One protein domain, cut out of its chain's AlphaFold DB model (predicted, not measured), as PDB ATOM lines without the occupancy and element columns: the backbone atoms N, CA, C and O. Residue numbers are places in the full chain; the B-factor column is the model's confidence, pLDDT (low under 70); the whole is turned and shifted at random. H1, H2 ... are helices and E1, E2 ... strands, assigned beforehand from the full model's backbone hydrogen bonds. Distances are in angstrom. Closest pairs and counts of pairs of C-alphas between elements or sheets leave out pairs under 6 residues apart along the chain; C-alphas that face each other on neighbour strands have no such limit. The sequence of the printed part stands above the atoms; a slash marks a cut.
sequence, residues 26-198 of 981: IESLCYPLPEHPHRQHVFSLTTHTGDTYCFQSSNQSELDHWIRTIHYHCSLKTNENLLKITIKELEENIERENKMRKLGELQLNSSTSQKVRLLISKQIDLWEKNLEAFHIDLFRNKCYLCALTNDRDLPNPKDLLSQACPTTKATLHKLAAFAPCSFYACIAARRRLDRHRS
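AT A GLANCE: This is residues 26 to 198 of the 981 residues of the protein "Hypothetical protein" of Rotaria sp. Silwood2 (UniProt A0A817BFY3). Picture a small three-stranded sheet between H1 on one face and the first part of H6 on the other, with a long helical hairpin, H2 and H3, making the longest axis. H4 and H5 are short helices packed on H6, and residues 193 to 198 of H6 stick out. The printed part has 173 residues, with E1 E2 E3 H1 H2 H3 H4 H5 H6 along the chain and an antiparallel sheet in the order E1 E2 E3. The class is mostly helix; the whole is compact, with a radius of gyration of the C-alphas of 18.0 A, yet elongated, spanning 61 by 39 by 29 A.

HOW THE PARTS SIT: Begin with E1, residues 29 to 32, E2, residues 42 to 46, and E3, residues 52 to 56: a meander, each strand the antiparallel neighbour of the one before. Look for N 29 and O 46, 2.9 A, in the hairpin E1 and E2, and N 53 and O 45, 2.8 A, in the hairpin E2 and E3, both within hydrogen-bond range. H1, residues 60 to 75, and H6, residues 180 to 198, are on opposite faces, giving three layers, helices on both faces of a sheet. H1 runs along the strands over E1 and E2, at a height over the sheet of 9.1 A; its closest C-alphas to E1 are those of Ile 67 and Cys 30, 5.7 A. H6 runs along the strands over E2, at a height over the sheet of 8.3 A; its closest C-alphas to E2 are those of Cys 181 and Thr 46, 5.5 A. The hub is H3, residues 114 to 148, which only grazes the sheet with residues 136 to 144. H2, residues 80 to 110, forms a helical hairpin with H3 at a shallow tilt of 19 degrees, opposite ways; their closest C-alphas are those of Leu 108 and Arg 117, 5.4 A. With residues 143 to 148 alone H3 touches residues 68 to 75 of H1, closest at the C-alphas of Tyr 144 and His 71, 5.1 A. H4, residues 157 to 162, touches H6, closest at the C-alphas of Pro 157 and Pro 180, 6.4 A. H5, residues 166 to 174, touches residues 182 to 186 of H6, closest at the C-alphas of Leu 172 and Phe 183, 7.4 A. Every O i to N i+4 pair is within hydrogen-bond range in H1, H2, H4 and H5; in H3 it is 30 of 31, in H6 14 of 15.

IN THESE COORDINATES: Find C-alpha 29 at (6.959, 18.423, -36.994), where E1 begins. H1 is 22.5 A long and H2 45.3 A; find C-alpha 114 at (-32.439, 29.214, -44.316), from which H3 runs 51.3 A. H6 runs 27.1 A to C-alpha 198 at (-15.025, 8.613, -46.633).

THE WHOLE: The two C-alphas farthest apart, those of Ser 58 and Thr 112, are 61.6 A apart. The printed part has no cut, and no link is long. Look for pLDDT under 70 at residues 34 to 38, 77 to 78, 152, 176 to 177 and 192 to 198.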
ATOM      1  N   ILE A  26       8.997  10.520 -40.939       77.56
ATOM      2  CA  ILE A  26       8.454  11.010 -42.213       77.56
ATOM      3  C   ILE A  26       7.289  11.957 -41.916       77.56
ATOM      4  O   ILE A  26       6.366  11.604 -41.176       77.56
ATOM      5  N   GLU A  27       7.355  13.149 -42.517       82.62
ATOM      6  CA  GLU A  27       6.346  14.202 -42.380       82.62
ATOM      7  C   GLU A  27       6.143  14.726 -40.944       82.62
ATOM      8  O   GLU A  27       5.136  15.369 -40.654       82.62
ATOM      9  N   SER A  28       7.111  14.506 -40.048       88.81
ATOM     10  CA  SER A  28       7.032  14.961 -38.655       88.81
ATOM     11  C   SER A  28       7.303  16.461 -38.474       88.81
ATOM     12  O   SER A  28       8.047  17.081 -39.241       88.81
ATOM     13  N   LEU A  29       6.713  17.047 -37.428       90.94
ATOM     14  CA  LEU A  29       6.959  18.423 -36.994       90.94
ATOM     15  C   LEU A  29       7.595  18.430 -35.601       90.94
ATOM     16  O   LEU A  29       6.963  18.045 -34.617       90.94
ATOM     17  N   CYS A  30       8.837  18.901 -35.534       91.25
ATOM     18  CA  CYS A  30       9.571  19.160 -34.296       91.25
ATOM     19  C   CYS A  30       9.564  20.665 -33.944       91.25
ATOM     20  O   CYS A  30       9.691  21.483 -34.860       91.25
ATOM     21  N   TYR A  31       9.412  21.049 -32.670       91.06
ATOM     22  CA  TYR A  31       9.447  22.459 -32.229       91.06
ATOM     23  C   TYR A  31       9.851  22.619 -30.739       91.06
ATOM     24  O   TYR A  31       9.485  21.756 -29.932       91.06
ATOM     25  N   PRO A  32      10.573  23.688 -30.326       88.44
ATOM     26  CA  PRO A  32      10.891  23.945 -28.914       88.44
ATOM     27  C   PRO A  32       9.650  24.277 -28.067       88.44
ATOM     28  O   PRO A  32       8.756  24.996 -28.511       88.44
ATOM     29  N   LEU A  33       9.627  23.820 -26.810       83.06
ATOM     30  CA  LEU A  33       8.632  24.185 -25.790       83.06
ATOM     31  C   LEU A  33       9.322  24.942 -24.633       83.06
ATOM     32  O   LEU A  33       9.605  24.346 -23.590       83.06
ATOM     33  N   PRO A  34       9.594  26.254 -24.783       64.00
ATOM     34  CA  PRO A  34      10.261  27.046 -23.743       64.00
ATOM     35  C   PRO A  34       9.395  27.273 -22.492       64.00
ATOM     36  O   PRO A  34       9.931  27.525 -21.418       64.00
ATOM     37  N   GLU A  35       8.068  27.158 -22.602       60.62
ATOM     38  CA  GLU A  35       7.104  27.411 -21.514       60.62
ATOM     39  C   GLU A  35       6.799  26.165 -20.649       60.62
ATOM     40  O   GLU A  35       5.827  26.148 -19.895       60.62
ATOM     41  N   HIS A  36       7.593  25.090 -20.746       67.31
ATOM     42  CA  HIS A  36       7.320  23.857 -20.001       67.31
ATOM     43  C   HIS A  36       7.518  24.048 -18.473       67.31
ATOM     44  O   HIS A  36       8.630  24.340 -18.028       67.31
ATOM     45  N   PRO A  37       6.495  23.804 -17.625       57.62
ATOM     46  CA  PRO A  37       6.427  24.335 -16.252       57.62
ATOM     47  C   PRO A  37       7.462  23.784 -15.258       57.62
ATOM     48  O   PRO A  37       7.636  24.346 -14.179       57.62
ATOM     49  N   HIS A  38       8.139  22.678 -15.588       60.09
ATOM     50  CA  HIS A  38       9.033  21.966 -14.660       60.09
ATOM     51  C   HIS A  38      10.398  21.574 -15.244       60.09
ATOM     52  O   HIS A  38      11.185  20.924 -14.558       60.09
ATOM     53  N   ARG A  39      10.676  21.863 -16.523       72.25
ATOM     54  CA  ARG A  39      11.872  21.344 -17.217       72.25
ATOM     55  C   ARG A  39      12.343  22.322 -18.284       72.25
ATOM     56  O   ARG A  39      11.532  22.783 -19.078       72.25
ATOM     57  N   GLN A  40      13.645  22.583 -18.315       79.19
ATOM     58  CA  GLN A  40      14.306  23.371 -19.356       79.19
ATOM     59  C   GLN A  40      14.735  22.474 -20.526       79.19
ATOM     60  O   GLN A  40      14.871  21.260 -20.356       79.19
ATOM     61  N   HIS A  41      14.971  23.085 -21.691       83.75
ATOM     62  CA  HIS A  41      15.422  22.418 -22.920       83.75
ATOM     63  C   HIS A  41      14.500  21.259 -23.358       83.75
ATOM     64  O   HIS A  41      14.941  20.147 -23.656       83.75
ATOM     65  N   VAL A  42      13.190  21.523 -23.369       85.69
ATOM     66  CA  VAL A  42      12.167  20.585 -23.849       85.69
ATOM     67  C   VAL A  42      11.787  20.924 -25.287       85.69
ATOM     68  O   VAL A  42      11.529  22.082 -25.610       85.69
ATOM     69  N   PHE A  43      11.698  19.910 -26.141       88.88
ATOM     70  CA  PHE A  43      11.119  20.011 -27.479       88.88
ATOM     71  C   PHE A  43      10.027  18.959 -27.669       88.88
ATOM     72  O   PHE A  43      10.018  17.919 -27.008       88.88
ATOM     73  N   SER A  44       9.092  19.228 -28.575       89.19
ATOM     74  CA  SER A  44       8.040  18.285 -28.940       89.19
ATOM     75  C   SER A  44       8.212  17.828 -30.379       89.19
ATOM     76  O   SER A  44       8.610  18.611 -31.239       89.19
ATOM     77  N   LEU A  45       7.918  16.554 -30.621       90.12
ATOM     78  CA  LEU A  45       7.895  15.917 -31.928       90.12
ATOM     79  C   LEU A  45       6.500  15.347 -32.161       90.12
ATOM     80  O   LEU A  45       6.052  14.505 -31.386       90.12
ATOM     81  N   THR A  46       5.857  15.735 -33.255       89.44
ATOM     82  CA  THR A  46       4.582  15.151 -33.682       89.44
ATOM     83  C   THR A  46       4.759  14.431 -35.011       89.44
ATOM     84  O   THR A  46       5.278  15.006 -35.970       89.44
ATOM     85  N   THR A  47       4.346  13.169 -35.073       86.69
ATOM     86  CA  THR A  47       4.370  12.336 -36.286       86.69
ATOM     87  C   THR A  47       3.188  12.648 -37.207       86.69
ATOM     88  O   THR A  47       2.179  13.218 -36.789       86.69
ATOM     89  N   HIS A  48       3.254  12.205 -38.467       81.88
ATOM     90  CA  HIS A  48       2.141  12.340 -39.420       81.88
ATOM     91  C   HIS A  48       0.858  11.587 -39.007       81.88
ATOM     92  O   HIS A  48      -0.217  11.863 -39.542       81.88
ATOM     93  N   THR A  49       0.952  10.637 -38.068       79.12
ATOM     94  CA  THR A  49      -0.188   9.930 -37.456       79.12
ATOM     95  C   THR A  49      -0.940  10.783 -36.428       79.12
ATOM     96  O   THR A  49      -2.087  10.470 -36.113       79.12
ATOM     97  N   GLY A  50      -0.331  11.877 -35.953       79.19
ATOM     98  CA  GLY A  50      -0.856  12.751 -34.903       79.19
ATOM     99  C   GLY A  50      -0.339  12.435 -33.498       79.19
ATOM    100  O   GLY A  50      -0.716  13.123 -32.549       79.19
ATOM    101  N   ASP A  51       0.548  11.450 -33.350       82.25
ATOM    102  CA  ASP A  51       1.140  11.102 -32.060       82.25
ATOM    103  C   ASP A  51       2.193  12.146 -31.677       82.25
ATOM    104  O   ASP A  51       3.102  12.452 -32.452       82.25
ATOM    105  N   THR A  52       2.050  12.727 -30.487       82.75
ATOM    106  CA  THR A  52       2.924  13.797 -29.992       82.75
ATOM    107  C   THR A  52       3.763  13.304 -28.826       82.75
ATOM    108  O   THR A  52       3.238  12.836 -27.819       82.75
ATOM    109  N   TYR A  53       5.072  13.463 -28.959       84.88
ATOM    110  CA  TYR A  53       6.077  13.098 -27.973       84.88
ATOM    111  C   TYR A  53       6.764  14.363 -27.454       84.88
ATOM    112  O   TYR A  53       6.923  15.340 -28.190       84.88
ATOM    113  N   CYS A  54       7.192  14.344 -26.193       84.69
ATOM    114  CA  CYS A  54       7.992  15.405 -25.588       84.69
ATOM    115  C   CYS A  54       9.341  14.831 -25.159       84.69
ATOM    116  O   CYS A  54       9.400  13.824 -24.453       84.69
ATOM    117  N   PHE A  55      10.416  15.491 -25.571       85.75
ATOM    118  CA  PHE A  55      11.793  15.105 -25.296       85.75
ATOM    119  C   PHE A  55      12.507  16.232 -24.555       85.75
ATOM    120  O   PHE A  55      12.212  17.408 -24.751       85.75
ATOM    121  N   GLN A  56      13.457  15.864 -23.702       84.62
ATOM    122  CA  GLN A  56      14.305  16.794 -22.965       84.62
ATOM    123  C   GLN A  56      15.755  16.543 -23.375       84.62
ATOM    124  O   GLN A  56      16.219  15.406 -23.271       84.62
ATOM    125  N   SER A  57      16.456  17.579 -23.831       84.56
ATOM    126  CA  SER A  57      17.899  17.522 -24.085       84.56
ATOM    127  C   SER A  57      18.698  17.907 -22.833       84.56
ATOM    128  O   SER A  57      18.148  18.383 -21.836       84.56
ATOM    129  N   SER A  58      20.017  17.711 -22.870       81.00
ATOM    130  CA  SER A  58      20.911  18.149 -21.792       81.00
ATOM    131  C   SER A  58      21.151  19.664 -21.784       81.00
ATOM    132  O   SER A  58      21.373  20.243 -20.721       81.00
ATOM    133  N   ASN A  59      21.107  20.313 -22.952       86.31
ATOM    134  CA  ASN A  59      21.334  21.747 -23.129       86.31
ATOM    135  C   ASN A  59      20.649  22.290 -24.401       86.31
ATOM    136  O   ASN A  59      20.179  21.521 -25.247       86.31
ATOM    137  N   GLN A  60      20.619  23.619 -24.541       84.50
ATOM    138  CA  GLN A  60      20.005  24.319 -25.676       84.50
ATOM    139  C   GLN A  60      20.616  23.923 -27.032       84.50
ATOM    140  O   GLN A  60      19.880  23.591 -27.955       84.50
ATOM    141  N   SER A  61      21.946  23.861 -27.145       85.44
ATOM    142  CA  SER A  61      22.621  23.499 -28.402       85.44
ATOM    143  C   SER A  61      22.273  22.085 -28.878       85.44
ATOM    144  O   SER A  61      22.161  21.838 -30.076       85.44
ATOM    145  N   GLU A  62      22.084  21.145 -27.947       85.62
ATOM    146  CA  GLU A  62      21.631  19.788 -28.251       85.62
ATOM    147  C   GLU A  62      20.154  19.769 -28.684       85.62
ATOM    148  O   GLU A  62      19.802  19.032 -29.602       85.62
ATOM    149  N   LEU A  63      19.295  20.604 -28.086       88.00
ATOM    150  CA  LEU A  63      17.896  20.763 -28.510       88.00
ATOM    151  C   LEU A  63      17.812  21.263 -29.958       88.00
ATOM    152  O   LEU A  63      17.128  20.654 -30.783       88.00
ATOM    153  N   ASP A  64      18.552  22.326 -30.275       86.88
ATOM    154  CA  ASP A  64      18.570  22.925 -31.612       86.88
ATOM    155  C   ASP A  64      19.142  21.940 -32.646       86.88
ATOM    156  O   ASP A  64      18.610  21.797 -33.751       86.88
ATOM    157  N   HIS A  65      20.171  21.177 -32.259       88.19
ATOM    158  CA  HIS A  65      20.726  20.096 -33.071       88.19
ATOM    159  C   HIS A  65      19.699  18.984 -33.347       88.19
ATOM    160  O   HIS A  65      19.557  18.573 -34.503       88.19
ATOM    161  N   TRP A  66      18.951  18.518 -32.339       89.00
ATOM    162  CA  TRP A  66      17.917  17.490 -32.513       89.00
ATOM    163  C   TRP A  66      16.798  17.946 -33.453       89.00
ATOM    164  O   TRP A  66      16.433  17.206 -34.370       89.00
ATOM    165  N   ILE A  67      16.285  19.166 -33.272       90.00
ATOM    166  CA  ILE A  67      15.221  19.726 -34.119       90.00
ATOM    167  C   ILE A  67      15.693  19.828 -35.574       90.00
ATOM    168  O   ILE A  67      15.048  19.270 -36.466       90.00
ATOM    169  N   ARG A  68      16.853  20.458 -35.805       87.38
ATOM    170  CA  ARG A  68      17.443  20.622 -37.142       87.38
ATOM    171  C   ARG A  68      17.699  19.279 -37.819       87.38
ATOM    172  O   ARG A  68      17.373  19.125 -38.987       87.38
ATOM    173  N   THR A  69      18.223  18.294 -37.088       87.25
ATOM    174  CA  THR A  69      18.511  16.949 -37.615       87.25
ATOM    175  C   THR A  69      17.236  16.225 -38.046       87.25
ATOM    176  O   THR A  69      17.195  15.623 -39.119       87.25
ATOM    177  N   ILE A  70      16.164  16.317 -37.252       89.00
ATOM    178  CA  ILE A  70      14.866  15.720 -37.596       89.00
ATOM    179  C   ILE A  70      14.272  16.395 -38.839       89.00
ATOM    180  O   ILE A  70      13.892  15.698 -39.780       89.00
ATOM    181  N   HIS A  71      14.228  17.732 -38.884       90.50
ATOM    182  CA  HIS A  71      13.716  18.477 -40.043       90.50
ATOM    183  C   HIS A  71      14.555  18.242 -41.306       90.50
ATOM    184  O   HIS A  71      13.986  18.015 -42.372       90.50
ATOM    185  N   TYR A  72      15.883  18.195 -41.186       88.12
ATOM    186  CA  TYR A  72      16.794  17.866 -42.283       88.12
ATOM    187  C   TYR A  72      16.497  16.469 -42.848       88.12
ATOM    188  O   TYR A  72      16.292  16.320 -44.051       88.12
ATOM    189  N   HIS A  73      16.346  15.447 -41.998       83.12
ATOM    190  CA  HIS A  73      15.967  14.108 -42.460       83.12
ATOM    191  C   HIS A  73      14.551  14.021 -43.053       83.12
ATOM    192  O   HIS A  73      14.324  13.180 -43.924       83.12
ATOM    193  N   CYS A  74      13.614  14.884 -42.647       84.44
ATOM    194  CA  CYS A  74      12.323  15.014 -43.333       84.44
ATOM    195  C   CYS A  74      12.495  15.609 -44.740       84.44
ATOM    196  O   CYS A  74      11.879  15.128 -45.690       84.44
ATOM    197  N   SER A  75      13.364  16.617 -44.868       82.25
ATOM    198  CA  SER A  75      13.636  17.336 -46.115       82.25
ATOM    199  C   SER A  75      14.430  16.528 -47.150       82.25
ATOM    200  O   SER A  75      14.294  16.790 -48.336       82.25
ATOM    201  N   LEU A  76      15.181  15.489 -46.750       76.44
ATOM    202  CA  LEU A  76      15.962  14.635 -47.671       76.44
ATOM    203  C   LEU A  76      15.133  13.949 -48.776       76.44
ATOM    204  O   LEU A  76      15.703  13.459 -49.748       76.44
ATOM    205  N   LYS A  77      13.802  13.889 -48.646       65.00
ATOM    206  CA  LYS A  77      12.900  13.388 -49.698       65.00
ATOM    207  C   LYS A  77      12.593  14.413 -50.799       65.00
ATOM    208  O   LYS A  77      11.957  14.060 -51.786       65.00
ATOM    209  N   THR A  78      12.979  15.673 -50.615       69.06
ATOM    210  CA  THR A  78      12.534  16.818 -51.416       69.06
ATOM    211  C   THR A  78      13.688  17.786 -51.652       69.06
ATOM    212  O   THR A  78      14.211  18.373 -50.709       69.06
ATOM    213  N   ASN A  79      14.061  18.006 -52.914       76.94
ATOM    214  CA  ASN A  79      15.097  18.982 -53.263       76.94
ATOM    215  C   ASN A  79      14.722  20.396 -52.777       76.94
ATOM    216  O   ASN A  79      13.548  20.761 -52.792       76.94
ATOM    217  N   GLU A  80      15.710  21.226 -52.432       83.75
ATOM    218  CA  GLU A  80      15.489  22.600 -51.941       83.75
ATOM    219  C   GLU A  80      14.612  23.436 -52.897       83.75
ATOM    220  O   GLU A  80      13.691  24.129 -52.469       83.75
ATOM    221  N   ASN A  81      14.843  23.312 -54.208       82.69
ATOM    222  CA  ASN A  81      14.034  23.981 -55.231       82.69
ATOM    223  C   ASN A  81      12.583  23.478 -55.252       82.69
ATOM    224  O   ASN A  81      11.666  24.279 -55.417       82.69
ATOM    225  N   LEU A  82      12.364  22.178 -55.032       84.44
ATOM    226  CA  LEU A  82      11.023  21.597 -54.936       84.44
ATOM    227  C   LEU A  82      10.308  22.089 -53.670       84.44
ATOM    228  O   LEU A  82       9.144  22.455 -53.745       84.44
ATOM    229  N   LEU A  83      11.014  22.186 -52.537       86.75
ATOM    230  CA  LEU A  83      10.502  22.791 -51.301       86.75
ATOM    231  C   LEU A  83      10.096  24.259 -51.493       86.75
ATOM    232  O   LEU A  83       9.034  24.668 -51.033       86.75
ATOM    233  N   LYS A  84      10.896  25.061 -52.207       87.62
ATOM    234  CA  LYS A  84      10.539  26.455 -52.532       87.62
ATOM    235  C   LYS A  84       9.301  26.543 -53.433       87.62
ATOM    236  O   LYS A  84       8.457  27.408 -53.205       87.62
ATOM    237  N   ILE A  85       9.167  25.641 -54.410       89.62
ATOM    238  CA  ILE A  85       7.978  25.549 -55.272       89.62
ATOM    239  C   ILE A  85       6.740  25.165 -54.447       89.62
ATOM    240  O   ILE A  85       5.754  25.895 -54.482       89.62
ATOM    241  N   THR A  86       6.798  24.105 -53.632       87.75
ATOM    242  CA  THR A  86       5.644  23.669 -52.822       87.75
ATOM    243  C   THR A  86       5.242  24.695 -51.762       87.75
ATOM    244  O   THR A  86       4.055  24.853 -51.487       87.75
ATOM    245  N   ILE A  87       6.190  25.451 -51.193       90.44
ATOM    246  CA  ILE A  87       5.896  26.595 -50.313       90.44
ATOM    247  C   ILE A  87       5.087  27.661 -51.063       90.44
ATOM    248  O   ILE A  87       4.063  28.109 -50.548       90.44
ATOM    249  N   LYS A  88       5.494  28.021 -52.286       91.69
ATOM    250  CA  LYS A  88       4.776  29.000 -53.112       91.69
ATOM    251  C   LYS A  88       3.377  28.503 -53.499       91.69
ATOM    252  O   LYS A  88       2.403  29.234 -53.350       91.69
ATOM    253  N   GLU A  89       3.255  27.244 -53.918       91.75
ATOM    254  CA  GLU A  89       1.963  26.611 -54.211       91.75
ATOM    255  C   GLU A  89       1.038  26.606 -52.985       91.75
ATOM    256  O   GLU A  89      -0.162  26.852 -53.108       91.75
ATOM    257  N   LEU A  90       1.566  26.342 -51.783       91.62
ATOM    258  CA  LEU A  90       0.798  26.399 -50.536       91.62
ATOM    259  C   LEU A  90       0.326  27.823 -50.215       91.62
ATOM    260  O   LEU A  90      -0.820  27.994 -49.800       91.62
ATOM    261  N   GLU A  91       1.149  28.844 -50.450       92.12
ATOM    262  CA  GLU A  91       0.762  30.252 -50.280       92.12
ATOM    263  C   GLU A  91      -0.343  30.665 -51.271       92.12
ATOM    264  O   GLU A  91      -1.350  31.247 -50.860       92.12
ATOM    265  N   GLU A  92      -0.245  30.256 -52.540       92.62
ATOM    266  CA  GLU A  92      -1.297  30.460 -53.550       92.62
ATOM    267  C   GLU A  92      -2.595  29.686 -53.218       92.62
ATOM    268  O   GLU A  92      -3.704  30.185 -53.443       92.62
ATOM    269  N   ASN A  93      -2.493  28.476 -52.647       91.06
ATOM    270  CA  ASN A  93      -3.643  27.709 -52.143       91.06
ATOM    271  C   ASN A  93      -4.338  28.426 -50.974       91.06
ATOM    272  O   ASN A  93      -5.565  28.552 -50.977       91.06
ATOM    273  N   ILE A  94      -3.570  28.941 -50.010       92.31
ATOM    274  CA  ILE A  94      -4.077  29.710 -48.864       92.31
ATOM    275  C   ILE A  94      -4.787  30.986 -49.327       92.31
ATOM    276  O   ILE A  94      -5.833  31.340 -48.777       92.31
ATOM    277  N   GLU A  95      -4.261  31.679 -50.339       91.62
ATOM    278  CA  GLU A  95      -4.910  32.873 -50.886       91.62
ATOM    279  C   GLU A  95      -6.250  32.531 -51.560       91.62
ATOM    280  O   GLU A  95      -7.264  33.193 -51.304       91.62
ATOM    281  N   ARG A  96      -6.284  31.463 -52.373       89.44
ATOM    282  CA  ARG A  96      -7.510  30.978 -53.028       89.44
ATOM    283  C   ARG A  96      -8.577  30.558 -52.018       89.44
ATOM    284  O   ARG A  96      -9.714  31.010 -52.131       89.44
ATOM    285  N   GLU A  97      -8.227  29.779 -50.999       89.00
ATOM    286  CA  GLU A  97      -9.186  29.353 -49.969       89.00
ATOM    287  C   GLU A  97      -9.685  30.525 -49.107       89.00
ATOM    288  O   GLU A  97     -10.874  30.611 -48.804       89.00
ATOM    289  N   ASN A  98      -8.828  31.500 -48.777       89.75
ATOM    290  CA  ASN A  98      -9.268  32.716 -48.080       89.75
ATOM    291  C   ASN A  98     -10.231  33.563 -48.930       89.75
ATOM    292  O   ASN A  98     -11.169  34.150 -48.384       89.75
ATOM    293  N   LYS A  99     -10.028  33.632 -50.253       91.06
ATOM    294  CA  LYS A  99     -10.966  34.278 -51.187       91.06
ATOM    295  C   LYS A  99     -12.314  33.548 -51.208       91.06
ATOM    296  O   LYS A  99     -13.347  34.204 -51.079       91.06
ATOM    297  N   MET A 100     -12.311  32.216 -51.289       88.31
ATOM    298  CA  MET A 100     -13.537  31.409 -51.275       88.31
ATOM    299  C   MET A 100     -14.298  31.523 -49.948       88.31
ATOM    300  O   MET A 100     -15.506  31.752 -49.969       88.31
ATOM    301  N   ARG A 101     -13.606  31.479 -48.797       90.62
ATOM    302  CA  ARG A 101     -14.231  31.665 -47.476       90.62
ATOM    303  C   ARG A 101     -14.934  33.021 -47.362       90.62
ATOM    304  O   ARG A 101     -16.116  33.060 -47.032       90.62
ATOM    305  N   LYS A 102     -14.253  34.116 -47.727       89.88
ATOM    306  CA  LYS A 102     -14.830  35.476 -47.738       89.88
ATOM    307  C   LYS A 102     -16.021  35.603 -48.692       89.88
ATOM    308  O   LYS A 102     -17.013  36.243 -48.353       89.88
ATOM    309  N   LEU A 103     -15.953  34.982 -49.872       88.56
ATOM    310  CA  LEU A 103     -17.079  34.941 -50.808       88.56
ATOM    311  C   LEU A 103     -18.278  34.191 -50.200       88.56
ATOM    312  O   LEU A 103     -19.409  34.663 -50.301       88.56
ATOM    313  N   GLY A 104     -18.024  33.082 -49.502       87.19
ATOM    314  CA  GLY A 104     -19.020  32.351 -48.720       87.19
ATOM    315  C   GLY A 104     -19.663  33.194 -47.622       87.19
ATOM    316  O   GLY A 104     -20.884  33.232 -47.527       87.19
ATOM    317  N   GLU A 105     -18.869  33.907 -46.822       88.31
ATOM    318  CA  GLU A 105     -19.353  34.820 -45.775       88.31
ATOM    319  C   GLU A 105     -20.290  35.903 -46.363       88.31
ATOM    320  O   GLU A 105     -21.373  36.163 -45.831       88.31
ATOM    321  N   LEU A 106     -19.938  36.480 -47.519       88.38
ATOM    322  CA  LEU A 106     -20.774  37.452 -48.241       88.38
ATOM    323  C   LEU A 106     -22.067  36.829 -48.810       88.38
ATOM    324  O   LEU A 106     -23.133  37.453 -48.765       88.38
ATOM    325  N   GLN A 107     -22.015  35.588 -49.301       84.19
ATOM    326  CA  GLN A 107     -23.198  34.838 -49.750       84.19
ATOM    327  C   GLN A 107     -24.098  34.405 -48.579       84.19
ATOM    328  O   GLN A 107     -25.325  34.396 -48.699       84.19
ATOM    329  N   LEU A 108     -23.525  34.095 -47.414       85.38
ATOM    330  CA  LEU A 108     -24.266  33.776 -46.192       85.38
ATOM    331  C   LEU A 108     -25.064  34.995 -45.710       85.38
ATOM    332  O   LEU A 108     -26.245  34.875 -45.381       85.38
ATOM    333  N   ASN A 109     -24.439  36.173 -45.738       82.12
ATOM    334  CA  ASN A 109     -25.071  37.428 -45.345       82.12
ATOM    335  C   ASN A 109     -26.180  37.858 -46.320       82.12
ATOM    336  O   ASN A 109     -27.254  38.255 -45.868       82.12
ATOM    337  N   SER A 110     -25.963  37.723 -47.633       78.94
ATOM    338  CA  SER A 110     -26.931  38.136 -48.666       78.94
ATOM    339  C   SER A 110     -28.064  37.133 -48.935       78.94
ATOM    340  O   SER A 110     -29.132  37.529 -49.402       78.94
ATOM    341  N   SER A 111     -27.891  35.844 -48.624       73.69
ATOM    342  CA  SER A 111     -28.941  34.836 -48.832       73.69
ATOM    343  C   SER A 111     -30.066  34.930 -47.795       73.69
ATOM    344  O   SER A 111     -29.826  35.006 -46.592       73.69
ATOM    345  N   THR A 112     -31.320  34.868 -48.254       71.88
ATOM    346  CA  THR A 112     -32.532  34.902 -47.410       71.88
ATOM    347  C   THR A 112     -33.045  33.509 -47.022       71.88
ATOM    348  O   THR A 112     -33.719  33.349 -46.007       71.88
ATOM    349  N   SER A 113     -32.718  32.474 -47.804       81.25
ATOM    350  CA  SER A 113     -33.195  31.102 -47.583       81.25
ATOM    351  C   SER A 113     -32.386  30.371 -46.508       81.25
ATOM    352  O   SER A 113     -31.194  30.108 -46.676       81.25
ATOM    353  N   GLN A 114     -33.054  29.947 -45.431       80.06
ATOM    354  CA  GLN A 114     -32.439  29.214 -44.316       80.06
ATOM    355  C   GLN A 114     -31.754  27.905 -44.752       80.06
ATOM    356  O   GLN A 114     -30.705  27.551 -44.217       80.06
ATOM    357  N   LYS A 115     -32.296  27.201 -45.761       78.69
ATOM    358  CA  LYS A 115     -31.673  25.981 -46.311       78.69
ATOM    359  C   LYS A 115     -30.355  26.288 -47.027       78.69
ATOM    360  O   LYS A 115     -29.385  25.560 -46.845       78.69
ATOM    361  N   VAL A 116     -30.313  27.378 -47.796       78.12
ATOM    362  CA  VAL A 116     -29.109  27.828 -48.513       78.12
ATOM    363  C   VAL A 116     -28.052  28.319 -47.521       78.12
ATOM    364  O   VAL A 116     -26.907  27.883 -47.601       78.12
ATOM    365  N   ARG A 117     -28.448  29.100 -46.504       79.31
ATOM    366  CA  ARG A 117     -27.557  29.513 -45.405       79.31
ATOM    367  C   ARG A 117     -26.885  28.327 -44.705       79.31
ATOM    368  O   ARG A 117     -25.681  28.361 -44.472       79.31
ATOM    369  N   LEU A 118     -27.628  27.256 -44.417       82.25
ATOM    370  CA  LEU A 118     -27.075  26.045 -43.792       82.25
ATOM    371  C   LEU A 118     -26.097  25.273 -44.696       82.25
ATOM    372  O   LEU A 118     -25.207  24.598 -44.177       82.25
ATOM    373  N   LEU A 119     -26.245  25.343 -46.022       82.12
ATOM    374  CA  LEU A 119     -25.291  24.746 -46.964       82.12
ATOM    375  C   LEU A 119     -24.018  25.593 -47.073       82.12
ATOM    376  O   LEU A 119     -22.927  25.050 -46.930       82.12
ATOM    377  N   ILE A 120     -24.160  26.915 -47.218       82.62
ATOM    378  CA  ILE A 120     -23.030  27.856 -47.258       82.62
ATOM    379  C   ILE A 120     -22.219  27.779 -45.955       82.62
ATOM    380  O   ILE A 120     -21.000  27.666 -46.008       82.62
ATOM    381  N   SER A 121     -22.877  27.740 -44.790       85.31
ATOM    382  CA  SER A 121     -22.204  27.582 -43.489       85.31
ATOM    383  C   SER A 121     -21.337  26.320 -43.430       85.31
ATOM    384  O   SER A 121     -20.184  26.395 -43.026       85.31
ATOM    385  N   LYS A 122     -21.841  25.171 -43.905       85.69
ATOM    386  CA  LYS A 122     -21.060  23.919 -43.958       85.69
ATOM    387  C   LYS A 122     -19.870  23.990 -44.917       85.69
ATOM    388  O   LYS A 122     -18.907  23.247 -44.742       85.69
ATOM    389  N   GLN A 123     -19.958  24.829 -45.945       87.38
ATOM    390  CA  GLN A 123     -18.886  25.035 -46.912       87.38
ATOM    391  C   GLN A 123     -17.809  25.979 -46.353       87.38
ATOM    392  O   GLN A 123     -16.625  25.695 -46.504       87.38
ATOM    393  N   ILE A 124     -18.205  27.008 -45.593       86.81
ATOM    394  CA  ILE A 124     -17.299  27.839 -44.781       86.81
ATOM    395  C   ILE A 124     -16.554  26.979 -43.749       86.81
ATOM    396  O   ILE A 124     -15.327  27.023 -43.718       86.81
ATOM    397  N   ASP A 125     -17.254  26.113 -43.003       85.06
ATOM    398  CA  ASP A 125     -16.638  25.174 -42.045       85.06
ATOM    399  C   ASP A 125     -15.598  24.234 -42.694       85.06
ATOM    400  O   ASP A 125     -14.723  23.694 -42.009       85.06
ATOM    401  N   LEU A 126     -15.729  23.956 -43.998       85.44
ATOM    402  CA  LEU A 126     -14.787  23.136 -44.762       85.44
ATOM    403  C   LEU A 126     -13.576  23.965 -45.210       85.44
ATOM    404  O   LEU A 126     -12.444  23.535 -45.002       85.44
ATOM    405  N   TRP A 127     -13.803  25.166 -45.745       88.06
ATOM    406  CA  TRP A 127     -12.739  26.100 -46.120       88.06
ATOM    407  C   TRP A 127     -11.873  26.511 -44.921       88.06
ATOM    408  O   TRP A 127     -10.652  26.567 -45.046       88.06
ATOM    409  N   GLU A 128     -12.453  26.707 -43.731       87.69
ATOM    410  CA  GLU A 128     -11.677  26.940 -42.502       87.69
ATOM    411  C   GLU A 128     -10.745  25.767 -42.158       87.69
ATOM    412  O   GLU A 128      -9.579  25.982 -41.831       87.69
ATOM    413  N   LYS A 129     -11.219  24.520 -42.277       86.81
ATOM    414  CA  LYS A 129     -10.392  23.324 -42.020       86.81
ATOM    415  C   LYS A 129      -9.287  23.154 -43.057       86.81
ATOM    416  O   LYS A 129      -8.178  22.764 -42.689       86.81
ATOM    417  N   ASN A 130      -9.573  23.451 -44.324       88.12
ATOM    418  CA  ASN A 130      -8.574  23.444 -45.391       88.12
ATOM    419  C   ASN A 130      -7.490  24.499 -45.129       88.12
ATOM    420  O   ASN A 130      -6.306  24.195 -45.243       88.12
ATOM    421  N   LEU A 131      -7.873  25.705 -44.699       89.25
ATOM    422  CA  LEU A 131      -6.931  26.762 -44.329       89.25
ATOM    423  C   LEU A 131      -6.030  26.360 -43.156       89.25
ATOM    424  O   LEU A 131      -4.815  26.501 -43.266       89.25
ATOM    425  N   GLU A 132      -6.584  25.809 -42.068       91.00
ATOM    426  CA  GLU A 132      -5.770  25.284 -40.958       91.00
ATOM    427  C   GLU A 132      -4.749  24.245 -41.452       91.00
ATOM    428  O   GLU A 132      -3.573  24.298 -41.085       91.00
ATOM    429  N   ALA A 133      -5.192  23.327 -42.317       90.38
ATOM    430  CA  ALA A 133      -4.364  22.297 -42.933       90.38
ATOM    431  C   ALA A 133      -3.213  22.885 -43.772       90.38
ATOM    432  O   ALA A 133      -2.057  22.517 -43.554       90.38
ATOM    433  N   PHE A 134      -3.506  23.817 -44.682       91.69
ATOM    434  CA  PHE A 134      -2.489  24.445 -45.523       91.69
ATOM    435  C   PHE A 134      -1.511  25.312 -44.718       91.69
ATOM    436  O   PHE A 134      -0.314  25.277 -44.992       91.69
ATOM    437  N   HIS A 135      -1.970  26.038 -43.690       92.50
ATOM    438  CA  HIS A 135      -1.081  26.814 -42.814       92.50
ATOM    439  C   HIS A 135      -0.100  25.924 -42.032       92.50
ATOM    440  O   HIS A 135       1.071  26.280 -41.893       92.50
ATOM    441  N   ILE A 136      -0.550  24.755 -41.563       92.94
ATOM    442  CA  ILE A 136       0.308  23.765 -40.897       92.94
ATOM    443  C   ILE A 136       1.336  23.163 -41.861       92.94
ATOM    444  O   ILE A 136       2.519  23.092 -41.521       92.94
ATOM    445  N   ASP A 137       0.922  22.779 -43.071       90.81
ATOM    446  CA  ASP A 137       1.842  22.203 -44.055       90.81
ATOM    447  C   ASP A 137       2.847  23.260 -44.554       90.81
ATOM    448  O   ASP A 137       4.024  22.947 -44.738       90.81
ATOM    449  N   LEU A 138       2.432  24.525 -44.695       92.25
ATOM    450  CA  LEU A 138       3.311  25.654 -45.016       92.25
ATOM    451  C   LEU A 138       4.370  25.867 -43.925       92.25
ATOM    452  O   LEU A 138       5.556  25.973 -44.231       92.25
ATOM    453  N   PHE A 139       3.959  25.896 -42.653       93.44
ATOM    454  CA  PHE A 139       4.877  26.039 -41.520       93.44
ATOM    455  C   PHE A 139       5.884  24.883 -41.460       93.44
ATOM    456  O   PHE A 139       7.084  25.109 -41.319       93.44
ATOM    457  N   ARG A 140       5.411  23.645 -41.655       92.62
ATOM    458  CA  ARG A 140       6.243  22.436 -41.695       92.62
ATOM    459  C   ARG A 140       7.293  22.496 -42.811       92.62
ATOM    460  O   ARG A 140       8.469  22.265 -42.538       92.62
ATOM    461  N   ASN A 141       6.901  22.869 -44.032       91.38
ATOM    462  CA  ASN A 141       7.838  23.021 -45.149       91.38
ATOM    463  C   ASN A 141       8.823  24.187 -44.939       91.38
ATOM    464  O   ASN A 141       9.990  24.061 -45.301       91.38
ATOM    465  N   LYS A 142       8.410  25.288 -44.290       90.94
ATOM    466  CA  LYS A 142       9.328  26.374 -43.907       90.94
ATOM    467  C   LYS A 142      10.374  25.908 -42.884       90.94
ATOM    468  O   LYS A 142      11.551  26.176 -43.089       90.94
ATOM    469  N   CYS A 143       9.995  25.125 -41.869       91.31
ATOM    470  CA  CYS A 143      10.961  24.495 -40.955       91.31
ATOM    471  C   CYS A 143      11.955  23.570 -41.687       91.31
ATOM    472  O   CYS A 143      13.149  23.589 -41.397       91.31
ATOM    473  N   TYR A 144      11.478  22.781 -42.657       92.25
ATOM    474  CA  TYR A 144      12.334  21.919 -43.483       92.25
ATOM    475  C   TYR A 144      13.314  22.730 -44.341       92.25
ATOM    476  O   TYR A 144      14.483  22.361 -44.439       92.25
ATOM    477  N   LEU A 145      12.871  23.856 -44.909       89.25
ATOM    478  CA  LEU A 145      13.736  24.757 -45.666       89.25
ATOM    479  C   LEU A 145      14.817  25.390 -44.774       89.25
ATOM    480  O   LEU A 145      15.983  25.324 -45.144       89.25
ATOM    481  N   CYS A 146      14.472  25.900 -43.583       88.88
ATOM    482  CA  CYS A 146      15.445  26.428 -42.610       88.88
ATOM    483  C   CYS A 146      16.515  25.387 -42.220       88.88
ATOM    484  O   CYS A 146      17.688  25.720 -42.045       88.88
ATOM    485  N   ALA A 147      16.131  24.110 -42.114       88.00
ATOM    486  CA  ALA A 147      17.065  23.023 -41.825       88.00
ATOM    487  C   ALA A 147      18.018  22.707 -42.997       88.00
ATOM    488  O   ALA A 147      19.151  22.298 -42.744       88.00
ATOM    489  N   LEU A 148      17.597  22.919 -44.252       85.38
ATOM    490  CA  LEU A 148      18.447  22.789 -45.447       85.38
ATOM    491  C   LEU A 148      19.368  23.997 -45.655       85.38
ATOM    492  O   LEU A 148      20.561  23.819 -45.890       85.38
ATOM    493  N   THR A 149      18.842  25.220 -45.543       82.94
ATOM    494  CA  THR A 149      19.600  26.469 -45.761       82.94
ATOM    495  C   THR A 149      20.568  26.794 -44.622       82.94
ATOM    496  O   THR A 149      21.265  27.807 -44.663       82.94
ATOM    497  N   ASN A 150      20.640  25.925 -43.608       75.25
ATOM    498  CA  ASN A 150      21.438  26.074 -42.396       75.25
ATOM    499  C   ASN A 150      21.088  27.317 -41.548       75.25
ATOM    500  O   ASN A 150      21.850  27.650 -40.631       75.25
ATOM    501  N   ASP A 151      19.933  27.942 -41.787       77.06
ATOM    502  CA  ASP A 151      19.453  29.119 -41.059       77.06
ATOM    503  C   ASP A 151      19.322  28.829 -39.550       77.06
ATOM    504  O   ASP A 151      19.124  27.680 -39.142       77.06
ATOM    505  N   ARG A 152      19.508  29.841 -38.700       63.09
ATOM    506  CA  ARG A 152      19.452  29.674 -37.237       63.09
ATOM    507  C   ARG A 152      18.048  29.853 -36.678       63.09
ATOM    508  O   ARG A 152      17.726  29.202 -35.687       63.09
ATOM    509  N   ASP A 153      17.231  30.685 -37.314       77.50
ATOM    510  CA  ASP A 153      15.936  31.070 -36.768       77.50
ATOM    511  C   ASP A 153      14.811  30.197 -37.341       77.50
ATOM    512  O   ASP A 153      14.569  30.130 -38.547       77.50
ATOM    513  N   LEU A 154      14.104  29.500 -36.447       85.31
ATOM    514  CA  LEU A 154      12.896  28.751 -36.794       85.31
ATOM    515  C   LEU A 154      11.729  29.712 -37.089       85.31
ATOM    516  O   LEU A 154      11.621  30.757 -36.443       85.31
ATOM    517  N   PRO A 155      10.785  29.343 -37.978       86.69
ATOM    518  CA  PRO A 155       9.593  30.144 -38.241       86.69
ATOM    519  C   PRO A 155       8.812  30.500 -36.962       86.69
ATOM    520  O   PRO A 155       8.635  29.668 -36.064       86.69
ATOM    521  N   ASN A 156       8.316  31.742 -36.898       85.75
ATOM    522  CA  ASN A 156       7.560  32.269 -35.759       85.75
ATOM    523  C   ASN A 156       6.271  31.451 -35.522       85.75
ATOM    524  O   ASN A 156       5.400  31.395 -36.397       85.75
ATOM    525  N   PRO A 157       6.086  30.840 -34.338       87.12
ATOM    526  CA  PRO A 157       4.960  29.947 -34.090       87.12
ATOM    527  C   PRO A 157       3.665  30.720 -33.822       87.12
ATOM    528  O   PRO A 157       2.576  30.163 -33.955       87.12
ATOM    529  N   LYS A 158       3.758  32.009 -33.459       85.06
ATOM    530  CA  LYS A 158       2.592  32.859 -33.175       85.06
ATOM    531  C   LYS A 158       1.753  33.091 -34.428       85.06
ATOM    532  O   LYS A 158       0.528  33.075 -34.336       85.06
ATOM    533  N   ASP A 159       2.399  33.226 -35.583       85.62
ATOM    534  CA  ASP A 159       1.715  33.455 -36.856       85.62
ATOM    535  C   ASP A 159       0.871  32.235 -37.233       85.62
ATOM    536  O   ASP A 159      -0.315  32.378 -37.519       85.62
ATOM    537  N   LEU A 160       1.422  31.024 -37.091       89.81
ATOM    538  CA  LEU A 160       0.685  29.766 -37.250       89.81
ATOM    539  C   LEU A 160      -0.486  29.649 -36.257       89.81
ATOM    540  O   LEU A 160      -1.625  29.402 -36.656       89.81
ATOM    541  N   LEU A 161      -0.219  29.827 -34.959       87.62
ATOM    542  CA  LEU A 161      -1.222  29.661 -33.899       87.62
ATOM    543  C   LEU A 161      -2.346  30.713 -33.971       87.62
ATOM    544  O   LEU A 161      -3.470  30.458 -33.526       87.62
ATOM    545  N   SER A 162      -2.082  31.875 -34.580       88.00
ATOM    546  CA  SER A 162      -3.104  32.888 -34.852       88.00
ATOM    547  C   SER A 162      -4.192  32.380 -35.807       88.00
ATOM    548  O   SER A 162      -5.365  32.679 -35.573       88.00
ATOM    549  N   GLN A 163      -3.839  31.541 -36.791       87.62
ATOM    550  CA  GLN A 163      -4.741  31.054 -37.847       87.62
ATOM    551  C   GLN A 163      -5.655  29.895 -37.419       87.62
ATOM    552  O   GLN A 163      -6.585  29.556 -38.145       87.62
ATOM    553  N   ALA A 164      -5.439  29.292 -36.243       87.19
ATOM    554  CA  ALA A 164      -6.325  28.239 -35.743       87.19
ATOM    555  C   ALA A 164      -7.752  28.780 -35.506       87.19
ATOM    556  O   ALA A 164      -7.937  29.842 -34.898       87.19
ATOM    557  N   CYS A 165      -8.775  28.057 -35.956       86.06
ATOM    558  CA  CYS A 165     -10.166  28.486 -35.845       86.06
ATOM    559  C   CYS A 165     -10.669  28.401 -34.384       86.06
ATOM    560  O   CYS A 165     -10.051  27.729 -33.542       86.06
ATOM    561  N   PRO A 166     -11.793  29.061 -34.032       82.56
ATOM    562  CA  PRO A 166     -12.292  29.094 -32.655       82.56
ATOM    563  C   PRO A 166     -12.545  27.704 -32.059       82.56
ATOM    564  O   PRO A 166     -12.286  27.486 -30.874       82.56
ATOM    565  N   THR A 167     -12.994  26.741 -32.875       82.50
ATOM    566  CA  THR A 167     -13.244  25.367 -32.411       82.50
ATOM    567  C   THR A 167     -11.943  24.638 -32.067       82.50
ATOM    568  O   THR A 167     -11.858  24.021 -31.004       82.50
ATOM    569  N   THR A 168     -10.899  24.779 -32.892       85.25
ATOM    570  CA  THR A 168      -9.571  24.201 -32.634       85.25
ATOM    571  C   THR A 168      -8.920  24.819 -31.404       85.25
ATOM    572  O   THR A 168      -8.450  24.088 -30.528       85.25
ATOM    573  N   LYS A 169      -8.960  26.153 -31.280       86.00
ATOM    574  CA  LYS A 169      -8.477  26.871 -30.091       86.00
ATOM    575  C   LYS A 169      -9.184  26.376 -28.826       86.00
ATOM    576  O   LYS A 169      -8.513  26.019 -27.861       86.00
ATOM    577  N   ALA A 170     -10.512  26.246 -28.845       82.44
ATOM    578  CA  ALA A 170     -11.271  25.715 -27.712       82.44
ATOM    579  C   ALA A 170     -10.886  24.266 -27.348       82.44
ATOM    580  O   ALA A 170     -10.819  23.939 -26.163       82.44
ATOM    581  N   THR A 171     -10.599  23.397 -28.327       81.81
ATOM    582  CA  THR A 171     -10.112  22.032 -28.043       81.81
ATOM    583  C   THR A 171      -8.698  22.012 -27.461       81.81
ATOM    584  O   THR A 171      -8.468  21.316 -26.477       81.81
ATOM    585  N   LEU A 172      -7.770  22.812 -27.996       83.19
ATOM    586  CA  LEU A 172      -6.385  22.868 -27.510       83.19
ATOM    587  C   LEU A 172      -6.288  23.488 -26.106       83.19
ATOM    588  O   LEU A 172      -5.539  22.989 -25.268       83.19
ATOM    589  N   HIS A 173      -7.099  24.511 -25.805       79.56
ATOM    590  CA  HIS A 173      -7.190  25.086 -24.457       79.56
ATOM    591  C   HIS A 173      -7.749  24.095 -23.427       79.56
ATOM    592  O   HIS A 173      -7.234  24.041 -22.313       79.56
ATOM    593  N   LYS A 174      -8.743  23.266 -23.785       76.56
ATOM    594  CA  LYS A 174      -9.242  22.188 -22.904       76.56
ATOM    595  C   LYS A 174      -8.182  21.128 -22.594       76.56
ATOM    596  O   LYS A 174      -8.228  20.532 -21.526       76.56
ATOM    597  N   LEU A 175      -7.250  20.900 -23.519       72.69
ATOM    598  CA  LEU A 175      -6.133  19.963 -23.368       72.69
ATOM    599  C   LEU A 175      -4.875  20.608 -22.754       72.69
ATOM    600  O   LEU A 175      -3.849  19.943 -22.657       72.69
ATOM    601  N   ALA A 176      -4.933  21.892 -22.374       67.88
ATOM    602  CA  ALA A 176      -3.804  22.683 -21.866       67.88
ATOM    603  C   ALA A 176      -2.539  22.658 -22.759       67.88
ATOM    604  O   ALA A 176      -1.431  22.895 -22.284       67.88
ATOM    605  N   ALA A 177      -2.698  22.399 -24.062       69.19
ATOM    606  CA  ALA A 177      -1.600  22.169 -24.998       69.19
ATOM    607  C   ALA A 177      -1.754  23.058 -26.241       69.19
ATOM    608  O   ALA A 177      -2.323  22.639 -27.249       69.19
ATOM    609  N   PHE A 178      -1.231  24.287 -26.192       79.88
ATOM    610  CA  PHE A 178      -1.315  25.261 -27.289       79.88
ATOM    611  C   PHE A 178       0.065  25.555 -27.909       79.88
ATOM    612  O   PHE A 178       0.630  26.630 -27.736       79.88
ATOM    613  N   ALA A 179       0.613  24.569 -28.625       86.31
ATOM    614  CA  ALA A 179       1.903  24.633 -29.311       86.31
ATOM    615  C   ALA A 179       1.767  24.189 -30.788       86.31
ATOM    616  O   ALA A 179       0.794  23.513 -31.130       86.31
ATOM    617  N   PRO A 180       2.733  24.499 -31.679       89.06
ATOM    618  CA  PRO A 180       2.687  24.072 -33.085       89.06
ATOM    619  C   PRO A 180       2.511  22.555 -33.262       89.06
ATOM    620  O   PRO A 180       1.719  22.113 -34.090       89.06
ATOM    621  N   CYS A 181       3.194  21.762 -32.434       89.44
ATOM    622  CA  CYS A 181       3.118  20.300 -32.431       89.44
ATOM    623  C   CYS A 181       1.717  19.781 -32.046       89.44
ATOM    624  O   CYS A 181       1.156  18.945 -32.753       89.44
ATOM    625  N   SER A 182       1.081  20.332 -31.003       87.62
ATOM    626  CA  SER A 182      -0.283  19.933 -30.618       87.62
ATOM    627  C   SER A 182      -1.351  20.413 -31.610       87.62
ATOM    628  O   SER A 182      -2.340  19.709 -31.837       87.62
ATOM    629  N   PHE A 183      -1.141  21.559 -32.267       90.62
ATOM    630  CA  PHE A 183      -1.988  21.996 -33.380       90.62
ATOM    631  C   PHE A 183      -1.862  21.038 -34.577       90.62
ATOM    632  O   PHE A 183      -2.885  20.577 -35.090       90.62
ATOM    633  N   TYR A 184      -0.639  20.637 -34.951       91.44
ATOM    634  CA  TYR A 184      -0.416  19.627 -35.991       91.44
ATOM    635  C   TYR A 184      -1.097  18.291 -35.658       91.44
ATOM    636  O   TYR A 184      -1.792  17.733 -36.506       91.44
ATOM    637  N   ALA A 185      -0.981  17.826 -34.411       88.88
ATOM    638  CA  ALA A 185      -1.615  16.597 -33.934       88.88
ATOM    639  C   ALA A 185      -3.139  16.612 -34.123       88.88
ATOM    640  O   ALA A 185      -3.721  15.654 -34.636       88.88
ATOM    641  N   CYS A 186      -3.788  17.731 -33.786       87.56
ATOM    642  CA  CYS A 186      -5.221  17.918 -33.997       87.56
ATOM    643  C   CYS A 186      -5.618  17.852 -35.481       87.56
ATOM    644  O   CYS A 186      -6.646  17.256 -35.810       87.56
ATOM    645  N   ILE A 187      -4.813  18.408 -36.393       88.75
ATOM    646  CA  ILE A 187      -5.078  18.313 -37.838       88.75
ATOM    647  C   ILE A 187      -4.827  16.894 -38.359       88.75
ATOM    648  O   ILE A 187      -5.656  16.371 -39.104       88.75
ATOM    649  N   ALA A 188      -3.740  16.238 -37.949       86.12
ATOM    650  CA  ALA A 188      -3.437  14.858 -38.325       86.12
ATOM    651  C   ALA A 188      -4.553  13.886 -37.884       86.12
ATOM    652  O   ALA A 188      -5.035  13.087 -38.692       86.12
ATOM    653  N   ALA A 189      -5.057  14.032 -36.654       82.75
ATOM    654  CA  ALA A 189      -6.191  13.264 -36.143       82.75
ATOM    655  C   ALA A 189      -7.485  13.504 -36.949       82.75
ATOM    656  O   ALA A 189      -8.182  12.549 -37.298       82.75
ATOM    657  N   ARG A 190      -7.791  14.755 -37.332       83.19
ATOM    658  CA  ARG A 190      -8.933  15.070 -38.218       83.19
ATOM    659  C   ARG A 190      -8.768  14.446 -39.608       83.19
ATOM    660  O   ARG A 190      -9.664  13.743 -40.067       83.19
ATOM    661  N   ARG A 191      -7.586  14.593 -40.224       79.00
ATOM    662  CA  ARG A 191      -7.213  13.952 -41.502       79.00
ATOM    663  C   ARG A 191      -7.330  12.421 -41.444       79.00
ATOM    664  O   ARG A 191      -7.529  11.793 -42.485       79.00
ATOM    665  N   ARG A 192      -7.198  11.790 -40.270       67.38
ATOM    666  CA  ARG A 192      -7.469  10.354 -40.065       67.38
ATOM    667  C   ARG A 192      -8.976  10.075 -40.012       67.38
ATOM    668  O   ARG A 192      -9.465   9.253 -40.784       67.38
ATOM    669  N   LEU A 193      -9.723  10.804 -39.181       63.56
ATOM    670  CA  LEU A 193     -11.178  10.648 -39.031       63.56
ATOM    671  C   LEU A 193     -11.943  10.843 -40.351       63.56
ATOM    672  O   LEU A 193     -12.814  10.033 -40.669       63.56
ATOM    673  N   ASP A 194     -11.597  11.853 -41.152       61.75
ATOM    674  CA  ASP A 194     -12.260  12.107 -42.438       61.75
ATOM    675  C   ASP A 194     -11.947  11.018 -43.484       61.75
ATOM    676  O   ASP A 194     -12.831  10.631 -44.255       61.75
ATOM    677  N   ARG A 195     -10.746  10.415 -43.450       54.78
ATOM    678  CA  ARG A 195     -10.408   9.235 -44.272       54.78
ATOM    679  C   ARG A 195     -11.236   8.003 -43.891       54.78
ATOM    680  O   ARG A 195     -11.727   7.313 -44.786       54.78
ATOM    681  N   HIS A 196     -11.476   7.754 -42.600       46.41
ATOM    682  CA  HIS A 196     -12.410   6.698 -42.176       46.41
ATOM    683  C   HIS A 196     -13.860   7.018 -42.576       46.41
ATOM    684  O   HIS A 196     -14.574   6.136 -43.053       46.41
ATOM    685  N   ARG A 197     -14.297   8.279 -42.463       39.66
ATOM    686  CA  ARG A 197     -15.660   8.699 -42.838       39.66
ATOM    687  C   ARG A 197     -15.941   8.601 -44.339       39.66
ATOM    688  O   ARG A 197     -17.078   8.324 -44.712       39.66
ATOM    689  N   SER A 198     -14.925   8.797 -45.180       37.56
ATOM    690  CA  SER A 198     -15.025   8.613 -46.633       37.56
ATOM    691  C   SER A 198     -15.271   7.143 -47.006       37.56
ATOM    692  O   SER A 198     -16.201   6.847 -47.758       37.56
TER     693      SER A 198